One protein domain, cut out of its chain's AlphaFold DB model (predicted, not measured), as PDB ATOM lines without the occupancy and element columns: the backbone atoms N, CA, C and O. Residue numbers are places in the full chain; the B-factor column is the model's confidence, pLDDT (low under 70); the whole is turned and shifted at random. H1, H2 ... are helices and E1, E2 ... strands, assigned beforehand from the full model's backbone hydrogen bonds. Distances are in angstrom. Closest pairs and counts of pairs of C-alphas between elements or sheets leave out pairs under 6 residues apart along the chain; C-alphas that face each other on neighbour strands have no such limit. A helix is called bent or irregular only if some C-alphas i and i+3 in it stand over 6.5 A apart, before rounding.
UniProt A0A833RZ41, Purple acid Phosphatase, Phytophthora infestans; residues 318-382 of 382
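AT A GLANCE: This is residues 318 to 382 of the 382 residues of the protein "Purple acid Phosphatase" of Phytophthora infestans (UniProt A0A833RZ41). A narrow ribbon of two parallel strands, E1 and E2, has one long helix, H1, over one of its faces, running back along the ribbon in the opposite direction to the strands. Beyond these, a wide loop of residues 330 to 348 swings out at one end, and the first printed residues make a tail at the other, where the strands begin; the spans are 46 by 24 by 17 A, an elongated outline. The printed part has 65 residues with one named helix and two named strands, in the order E1, H1, E2 along the chain, and the sheet's order is E1 = E2, parallel. The class is mixed, helices and strands, with under half of the residues, 28 of 65, in named elements. The whole is loose, with a radius of gyration of the C-alphas of 14.3 A.

HOW THE PARTS SIT: Start with the sheet, which is made of E1, residues 325 to 329, and E2, residues 372 to 377. They are parallel neighbours, with 11 degrees between their N-to-C directions. Look at C-alphas that face each other: 325 and 372 are 4.5 A apart, 327 and 375 are 4.7 A apart, and 329 and 377 are 5.3 A apart. In the backbone, find N 376 and O 327 at 2.8 A and N 373 and O 325 at 3.0 A, both within hydrogen-bond range. Now go outward to H1, residues 349 to 365. Its closest approach to E2 is between the C-alphas of Met 360 and Tyr 372, 7.4 A apart, and the two centres are 12.3 A apart. Its closest approach to E1 is between the C-alphas of Phe 327 and Ile 356, 7.8 A apart, with the centres 11.5 A apart. Within 10 A, H1 has 5 pairs of C-alphas with E2 and 3 with E1, made by its residues 352 to 364. E1, H1 and E2 form a strand-helix-strand unit, two parallel neighbour strands with a helix between them in the chain, and its crossover is right-handed. Every O i to N i+4 pair of H1 is within hydrogen-bond range.

IN THESE COORDINATES: Find C-alpha 325 at (15.712, -18.778, -6.194), where E1 begins; from there the strand runs 13.6 A to C-alpha 329 at (13.108, -31.757, -3.260), so look for y falling. E2 also runs toward lower y, from C-alpha 372 at (20.068, -19.627, -6.921) to C-alpha 377 at (17.222, -31.859, 0.051), a length of 14.4 A; with 6 residues it is the longest strand by residues. For H1, look for y rising instead: from C-alpha 349 at (17.144, -39.451, -9.623) the helix runs 24.6 A to C-alpha 365 at (24.240, -17.649, -18.616). H1 is not bent.

THE WHOLE: The two C-alphas farthest apart are those of Glu 319, near the first printed residue, and Arg 337, in the loop, at 46.0 A. From the first printed C-alpha, that of Asp 318, to the last, that of Ala 382, it is 37.7 A, and Ala 382 is the chain's last residue. The printed part has no cut. The link from E1 to H1 is long, 19 residues, and its C-alphas lie 11 to 23 A from the mean of the C-alphas; the link from H1 to E2, 6 residues, is short but not tight. Read the B-factor column for the model's confidence: the mean pLDDT of the printed part is 83.2, and 9 residues are under 70, namely residues 318 to 322, residues 333 to 335 and residue 345. E1 and E2 each have a mean of 92, and H1 has 89.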
ATOM      1  N   ASP A 318      20.653  -3.294  -5.232       60.50
ATOM      2  CA  ASP A 318      21.032  -4.628  -5.697       60.50
ATOM      3  C   ASP A 318      20.982  -4.605  -7.227       60.50
ATOM      4  O   ASP A 318      19.898  -4.605  -7.809       60.50
ATOM      5  N   GLU A 319      22.152  -4.506  -7.870       56.81
ATOM      6  CA  GLU A 319      22.286  -4.381  -9.333       56.81
ATOM      7  C   GLU A 319      21.721  -5.598 -10.090       56.81
ATOM      8  O   GLU A 319      21.437  -5.509 -11.282       56.81
ATOM      9  N   GLU A 320      21.508  -6.715  -9.389       59.09
ATOM     10  CA  GLU A 320      20.952  -7.965  -9.919       59.09
ATOM     11  C   GLU A 320      19.495  -8.206  -9.488       59.09
ATOM     12  O   GLU A 320      18.882  -9.198  -9.877       59.09
ATOM     13  N   GLY A 321      18.919  -7.295  -8.698       60.75
ATOM     14  CA  GLY A 321      17.548  -7.388  -8.207       60.75
ATOM     15  C   GLY A 321      17.369  -8.252  -6.953       60.75
ATOM     16  O   GLY A 321      18.185  -9.094  -6.585       60.75
ATOM     17  N   SER A 322      16.246  -8.028  -6.264       61.78
ATOM     18  CA  SER A 322      15.956  -8.600  -4.943       61.78
ATOM     19  C   SER A 322      15.305  -9.992  -4.965       61.78
ATOM     20  O   SER A 322      14.733 -10.410  -3.958       61.78
ATOM     21  N   SER A 323      15.302 -10.691  -6.102       75.12
ATOM     22  CA  SER A 323      14.775 -12.055  -6.198       75.12
ATOM     23  C   SER A 323      15.813 -13.071  -5.713       75.12
ATOM     24  O   SER A 323      17.007 -12.941  -5.961       75.12
ATOM     25  N   MET A 324      15.349 -14.110  -5.024       83.50
ATOM     26  CA  MET A 324      16.145 -15.291  -4.689       83.50
ATOM     27  C   MET A 324      15.428 -16.523  -5.227       83.50
ATOM     28  O   MET A 324      14.200 -16.600  -5.192       83.50
ATOM     29  N   SER A 325      16.197 -17.486  -5.717       88.81
ATOM     30  CA  SER A 325      15.712 -18.778  -6.194       88.81
ATOM     31  C   SER A 325      16.345 -19.893  -5.366       88.81
ATOM     32  O   SER A 325      17.461 -19.762  -4.857       88.81
ATOM     33  N   PHE A 326      15.622 -20.990  -5.201       91.75
ATOM     34  CA  PHE A 326      16.069 -22.148  -4.439       91.75
ATOM     35  C   PHE A 326      15.428 -23.406  -5.021       91.75
ATOM     36  O   PHE A 326      14.297 -23.356  -5.506       91.75
ATOM     37  N   PHE A 327      16.143 -24.525  -4.969       94.31
ATOM     38  CA  PHE A 327      15.569 -25.839  -5.256       94.31
ATOM     39  C   PHE A 327      15.132 -26.494  -3.947       94.31
ATOM     40  O   PHE A 327      15.878 -26.446  -2.969       94.31
ATOM     41  N   VAL A 328      13.952 -27.117  -3.931       95.12
ATOM     42  CA  VAL A 328      13.500 -27.983  -2.831       95.12
ATOM     43  C   VAL A 328      13.018 -29.296  -3.425       95.12
ATOM     44  O   VAL A 328      12.165 -29.285  -4.309       95.12
ATOM     45  N   TYR A 329      13.551 -30.405  -2.931       91.94
ATOM     46  CA  TYR A 329      13.108 -31.757  -3.260       91.94
ATOM     47  C   TYR A 329      13.433 -32.693  -2.090       91.94
ATOM     48  O   TYR A 329      14.295 -32.392  -1.267       91.94
ATOM     49  N   GLY A 330      12.726 -33.808  -1.987       91.88
ATOM     50  CA  GLY A 330      13.081 -34.926  -1.112       91.88
ATOM     51  C   GLY A 330      13.368 -36.162  -1.955       91.88
ATOM     52  O   GLY A 330      13.290 -36.092  -3.184       91.88
ATOM     53  N   ASP A 331      13.668 -37.275  -1.289       89.19
ATOM     54  CA  ASP A 331      13.467 -38.609  -1.859       89.19
ATOM     55  C   ASP A 331      14.276 -38.870  -3.152       89.19
ATOM     56  O   ASP A 331      13.837 -39.601  -4.040       89.19
ATOM     57  N   LEU A 332      15.490 -38.309  -3.268       85.75
ATOM     58  CA  LEU A 332      16.423 -38.554  -4.385       85.75
ATOM     59  C   LEU A 332      17.133 -39.921  -4.245       85.75
ATOM     60  O   LEU A 332      18.279 -40.098  -4.657       85.75
ATOM     61  N   ASN A 333      16.450 -40.886  -3.638       68.00
ATOM     62  CA  ASN A 333      16.988 -42.176  -3.254       68.00
ATOM     63  C   ASN A 333      16.760 -43.220  -4.362       68.00
ATOM     64  O   ASN A 333      15.715 -43.868  -4.412       68.00
ATOM     65  N   SER A 334      17.753 -43.391  -5.235       68.19
ATOM     66  CA  SER A 334      17.874 -44.558  -6.122       68.19
ATOM     67  C   SER A 334      19.331 -45.040  -6.079       68.19
ATOM     68  O   SER A 334      20.188 -44.492  -6.781       68.19
ATOM     69  N   PRO A 335      19.665 -46.001  -5.192       66.94
ATOM     70  CA  PRO A 335      21.027 -46.483  -5.026       66.94
ATOM     71  C   PRO A 335      21.378 -47.394  -6.204       66.94
ATOM     72  O   PRO A 335      21.044 -48.580  -6.229       66.94
ATOM     73  N   VAL A 336      22.059 -46.820  -7.194       78.00
ATOM     74  CA  VAL A 336      22.611 -47.573  -8.324       78.00
ATOM     75  C   VAL A 336      23.782 -48.456  -7.878       78.00
ATOM     76  O   VAL A 336      24.341 -48.289  -6.787       78.00
ATOM     77  N   ARG A 337      24.175 -49.419  -8.714       86.81
ATOM     78  CA  ARG A 337      25.302 -50.306  -8.402       86.81
ATOM     79  C   ARG A 337      26.622 -49.533  -8.446       86.81
ATOM     80  O   ARG A 337      26.714 -48.463  -9.039       86.81
ATOM     81  N   ALA A 338      27.673 -50.075  -7.831       88.50
ATOM     82  CA  ALA A 338      28.940 -49.357  -7.662       88.50
ATOM     83  C   ALA A 338      29.657 -48.994  -8.982       88.50
ATOM     84  O   ALA A 338      30.605 -48.208  -8.950       88.50
ATOM     85  N   THR A 339      29.231 -49.567 -10.111       92.62
ATOM     86  CA  THR A 339      29.724 -49.256 -11.462       92.62
ATOM     87  C   THR A 339      28.643 -48.782 -12.437       92.62
ATOM     88  O   THR A 339      28.949 -48.600 -13.611       92.62
ATOM     89  N   ASP A 340      27.418 -48.537 -11.962       88.81
ATOM     90  CA  ASP A 340      26.330 -47.961 -12.756       88.81
ATOM     91  C   ASP A 340      26.396 -46.421 -12.747       88.81
ATOM     92  O   ASP A 340      26.844 -45.785 -11.786       88.81
ATOM     93  N   ASN A 341      25.889 -45.786 -13.804       85.81
ATOM     94  CA  ASN A 341      25.876 -44.332 -13.918       85.81
ATOM     95  C   ASN A 341      24.628 -43.706 -13.261       85.81
ATOM     96  O   ASN A 341      23.576 -43.566 -13.880       85.81
ATOM     97  N   PHE A 342      24.777 -43.234 -12.021       77.50
ATOM     98  CA  PHE A 342      23.728 -42.529 -11.261       77.50
ATOM     99  C   PHE A 342      23.198 -41.237 -11.917       77.50
ATOM    100  O   PHE A 342      22.196 -40.684 -11.462       77.50
ATOM    101  N   ALA A 343      23.870 -40.725 -12.953       75.56
ATOM    102  CA  ALA A 343      23.459 -39.536 -13.692       75.56
ATOM    103  C   ALA A 343      22.644 -39.846 -14.967       75.56
ATOM    104  O   ALA A 343      22.424 -38.932 -15.760       75.56
ATOM    105  N   GLU A 344      22.218 -41.094 -15.195       76.88
ATOM    106  CA  GLU A 344      21.390 -41.453 -16.356       76.88
ATOM    107  C   GLU A 344      19.966 -40.879 -16.294       76.88
ATOM    108  O   GLU A 344      19.265 -40.975 -15.286       76.88
ATOM    109  N   ASP A 345      19.521 -40.314 -17.417       69.88
ATOM    110  CA  ASP A 345      18.175 -39.767 -17.599       69.88
ATOM    111  C   ASP A 345      17.161 -40.884 -17.897       69.88
ATOM    112  O   ASP A 345      16.749 -41.114 -19.035       69.88
ATOM    113  N   ASN A 346      16.806 -41.637 -16.856       72.88
ATOM    114  CA  ASN A 346      15.866 -42.759 -16.919       72.88
ATOM    115  C   ASN A 346      14.461 -42.423 -16.370       72.88
ATOM    116  O   ASN A 346      13.590 -43.293 -16.340       72.88
ATOM    117  N   GLY A 347      14.228 -41.176 -15.945       73.00
ATOM    118  CA  GLY A 347      13.006 -40.728 -15.271       73.00
ATOM    119  C   GLY A 347      13.056 -40.784 -13.737       73.00
ATOM    120  O   GLY A 347      12.055 -40.458 -13.102       73.00
ATOM    121  N   GLU A 348      14.188 -41.178 -13.143       77.56
ATOM    122  CA  GLU A 348      14.404 -41.233 -11.691       77.56
ATOM    123  C   GLU A 348      15.347 -40.102 -11.205       77.56
ATOM    124  O   GLU A 348      15.240 -38.938 -11.604       77.56
ATOM    125  N   CYS A 349      16.273 -40.415 -10.295       80.56
ATOM    126  CA  CYS A 349      17.144 -39.451  -9.623       80.56
ATOM    127  C   CYS A 349      18.094 -38.715 -10.581       80.56
ATOM    128  O   CYS A 349      18.326 -37.515 -10.401       80.56
ATOM    129  N   GLY A 350      18.597 -39.401 -11.615       83.81
ATOM    130  CA  GLY A 350      19.453 -38.816 -12.650       83.81
ATOM    131  C   GLY A 350      18.787 -37.633 -13.353       83.81
ATOM    132  O   GLY A 350      19.371 -36.549 -13.412       83.81
ATOM    133  N   THR A 351      17.519 -37.788 -13.746       87.81
ATOM    134  CA  THR A 351      16.694 -36.732 -14.354       87.81
ATOM    135  C   THR A 351      16.577 -35.500 -13.452       87.81
ATOM    136  O   THR A 351      16.789 -34.377 -13.906       87.81
ATOM    137  N   THR A 352      16.305 -35.675 -12.153       89.31
ATOM    138  CA  THR A 352      16.215 -34.541 -11.208       89.31
ATOM    139  C   THR A 352      17.553 -33.801 -11.087       89.31
ATOM    140  O   THR A 352      17.586 -32.571 -11.164       89.31
ATOM    141  N   MET A 353      18.671 -34.526 -10.960       88.50
ATOM    142  CA  MET A 353      20.009 -33.920 -10.906       88.50
ATOM    143  C   MET A 353      20.380 -33.195 -12.204       88.50
ATOM    144  O   MET A 353      20.971 -32.114 -12.156       88.50
ATOM    145  N   GLN A 354      20.026 -33.764 -13.358       89.69
ATOM    146  CA  GLN A 354      20.251 -33.156 -14.666       89.69
ATOM    147  C   GLN A 354      19.447 -31.864 -14.829       89.69
ATOM    148  O   GLN A 354      20.035 -30.835 -15.150       89.69
ATOM    149  N   LEU A 355      18.142 -31.877 -14.545       91.75
ATOM    150  CA  LEU A 355      17.287 -30.693 -14.680       91.75
ATOM    151  C   LEU A 355      17.742 -29.544 -13.768       91.75
ATOM    152  O   LEU A 355      17.743 -28.389 -14.195       91.75
ATOM    153  N   ILE A 356      18.187 -29.850 -12.543       92.06
ATOM    154  CA  ILE A 356      18.794 -28.861 -11.637       92.06
ATOM    155  C   ILE A 356      20.080 -28.288 -12.249       92.06
ATOM    156  O   ILE A 356      20.243 -27.068 -12.281       92.06
ATOM    157  N   ARG A 357      20.977 -29.140 -12.766       91.69
ATOM    158  CA  ARG A 357      22.233 -28.712 -13.406       91.69
ATOM    159  C   ARG A 357      21.973 -27.812 -14.616       91.69
ATOM    160  O   ARG A 357      22.512 -26.711 -14.671       91.69
ATOM    161  N   GLU A 358      21.122 -28.244 -15.541       92.12
ATOM    162  CA  GLU A 358      20.767 -27.487 -16.746       92.12
ATOM    163  C   GLU A 358      20.139 -26.128 -16.414       92.12
ATOM    164  O   GLU A 358      20.393 -25.138 -17.100       92.12
ATOM    165  N   ASP A 359      19.307 -26.051 -15.371       92.88
ATOM    166  CA  ASP A 359      18.703 -24.787 -14.958       92.88
ATOM    167  C   ASP A 359      19.711 -23.861 -14.262       92.88
ATOM    168  O   ASP A 359      19.756 -22.671 -14.569       92.88
ATOM    169  N   MET A 360      20.616 -24.404 -13.439       90.38
ATOM    170  CA  MET A 360      21.746 -23.650 -12.883       90.38
ATOM    171  C   MET A 360      22.690 -23.114 -13.971       90.38
ATOM    172  O   MET A 360      23.130 -21.969 -13.881       90.38
ATOM    173  N   GLU A 361      22.975 -23.892 -15.017       91.31
ATOM    174  CA  GLU A 361      23.775 -23.452 -16.169       91.31
ATOM    175  C   GLU A 361      23.058 -22.353 -16.968       91.31
ATOM    176  O   GLU A 361      23.659 -21.326 -17.297       91.31
ATOM    177  N   ARG A 362      21.747 -22.503 -17.210       90.69
ATOM    178  CA  ARG A 362      20.918 -21.461 -17.841       90.69
ATOM    179  C   ARG A 362      20.847 -20.185 -16.993       90.69
ATOM    180  O   ARG A 362      20.909 -19.093 -17.554       90.69
ATOM    181  N   ALA A 363      20.779 -20.302 -15.668       87.00
ATOM    182  CA  ALA A 363      20.813 -19.178 -14.732       87.00
ATOM    183  C   ALA A 363      22.188 -18.488 -14.681       87.00
ATOM    184  O   ALA A 363      22.263 -17.268 -14.565       87.00
ATOM    185  N   ALA A 364      23.285 -19.237 -14.817       84.50
ATOM    186  CA  ALA A 364      24.629 -18.669 -14.913       84.50
ATOM    187  C   ALA A 364      24.845 -17.891 -16.226       84.50
ATOM    188  O   ALA A 364      25.559 -16.886 -16.233       84.50
ATOM    189  N   ALA A 365      24.216 -18.333 -17.322       87.19
ATOM    190  CA  ALA A 365      24.240 -17.649 -18.616       87.19
ATOM    191  C   ALA A 365      23.309 -16.420 -18.681       87.19
ATOM    192  O   ALA A 365      23.626 -15.451 -19.370       87.19
ATOM    193  N   ASP A 366      22.181 -16.441 -17.962       84.06
ATOM    194  CA  ASP A 366      21.230 -15.327 -17.845       84.06
ATOM    195  C   ASP A 366      20.814 -15.093 -16.375       84.06
ATOM    196  O   ASP A 366      19.735 -15.526 -15.946       84.06
ATOM    197  N   PRO A 367      21.644 -14.368 -15.592       73.75
ATOM    198  CA  PRO A 367      21.395 -14.115 -14.171       73.75
ATOM    199  C   PRO A 367      20.130 -13.300 -13.873       73.75
ATOM    200  O   PRO A 367      19.744 -13.184 -12.712       73.75
ATOM    201  N   SER A 368      19.470 -12.733 -14.892       74.69
ATOM    202  CA  SER A 368      18.241 -11.947 -14.714       74.69
ATOM    203  C   SER A 368      17.008 -12.802 -14.388       74.69
ATOM    204  O   SER A 368      16.011 -12.276 -13.891       74.69
ATOM    205  N   LYS A 369      17.062 -14.115 -14.659       75.62
ATOM    206  CA  LYS A 369      15.935 -15.047 -14.473       75.62
ATOM    207  C   LYS A 369      15.915 -15.706 -13.100       75.62
ATOM    208  O   LYS A 369      14.888 -15.681 -12.424       75.62
ATOM    209  N   HIS A 370      17.038 -16.299 -12.701       83.44
ATOM    210  CA  HIS A 370      17.149 -17.078 -11.472       83.44
ATOM    211  C   HIS A 370      18.439 -16.746 -10.731       83.44
ATOM    212  O   HIS A 370      19.528 -16.755 -11.300       83.44
ATOM    213  N   ARG A 371      18.310 -16.509  -9.425       82.88
ATOM    214  CA  ARG A 371      19.428 -16.234  -8.518       82.88
ATOM    215  C   ARG A 371      19.460 -17.319  -7.454       82.88
ATOM    216  O   ARG A 371      18.936 -17.138  -6.356       82.88
ATOM    217  N   TYR A 372      20.005 -18.477  -7.817       88.50
ATOM    218  CA  TYR A 372      20.068 -19.627  -6.921       88.50
ATOM    219  C   TYR A 372      20.981 -19.354  -5.722       88.50
ATOM    220  O   TYR A 372      22.173 -19.104  -5.887       88.50
ATOM    221  N   VAL A 373      20.404 -19.386  -4.516       88.50
ATOM    222  CA  VAL A 373      21.124 -19.170  -3.244       88.50
ATOM    223  C   VAL A 373      21.231 -20.430  -2.382       88.50
ATOM    224  O   VAL A 373      22.048 -20.464  -1.466       88.50
ATOM    225  N   ALA A 374      20.411 -21.451  -2.650       91.31
ATOM    226  CA  ALA A 374      20.398 -22.707  -1.903       91.31
ATOM    227  C   ALA A 374      19.765 -23.862  -2.698       91.31
ATOM    228  O   ALA A 374      18.898 -23.656  -3.551       91.31
ATOM    229  N   VAL A 375      20.157 -25.082  -2.330       93.94
ATOM    230  CA  VAL A 375      19.471 -26.338  -2.653       93.94
ATOM    231  C   VAL A 375      19.075 -26.985  -1.325       93.94
ATOM    232  O   VAL A 375      19.885 -27.038  -0.403       93.94
ATOM    233  N   MET A 376      17.830 -27.440  -1.211       95.06
ATOM    234  CA  MET A 376      17.272 -28.046  -0.003       95.06
ATOM    235  C   MET A 376      16.800 -29.466  -0.312       95.06
ATOM    236  O   MET A 376      15.714 -29.656  -0.855       95.06
ATOM    237  N   HIS A 377      17.615 -30.453   0.061       93.94
ATOM    238  CA  HIS A 377      17.222 -31.859   0.051       93.94
ATOM    239  C   HIS A 377      16.560 -32.201   1.394       93.94
ATOM    240  O   HIS A 377      17.231 -32.242   2.425       93.94
ATOM    241  N   VAL A 378      15.238 -32.389   1.415       94.44
ATOM    242  CA  VAL A 378      14.428 -32.372   2.655       94.44
ATOM    243  C   VAL A 378      14.159 -33.750   3.283       94.44
ATOM    244  O   VAL A 378      13.128 -33.946   3.920       94.44
ATOM    245  N   GLY A 379      15.096 -34.688   3.144       90.69
ATOM    246  CA  GLY A 379      14.970 -36.070   3.630       90.69
ATOM    247  C   GLY A 379      15.251 -37.106   2.542       90.69
ATOM    248  O   GLY A 379      15.304 -36.746   1.370       90.69
ATOM    249  N   ASP A 380      15.457 -38.355   2.966       89.75
ATOM    250  CA  ASP A 380      15.702 -39.554   2.147       89.75
ATOM    251  C   ASP A 380      16.760 -39.335   1.048       89.75
ATOM    252  O   ASP A 380      16.464 -39.212  -0.138       89.75
ATOM    253  N   LEU A 381      18.013 -39.212   1.512       86.75
ATOM    254  CA  LEU A 381      19.148 -38.664   0.759       86.75
ATOM    255  C   LEU A 381      19.818 -39.636  -0.229       86.75
ATOM    256  O   LEU A 381      20.264 -39.193  -1.284       86.75
ATOM    257  N   ALA A 382      20.004 -40.900   0.175       77.38
ATOM    258  CA  ALA A 382      20.801 -41.934  -0.502       77.38
ATOM    259  C   ALA A 382      20.592 -43.314   0.155       77.38
ATOM    260  O   ALA A 382      20.024 -43.335   1.277       77.38
TER     261      ALA A 382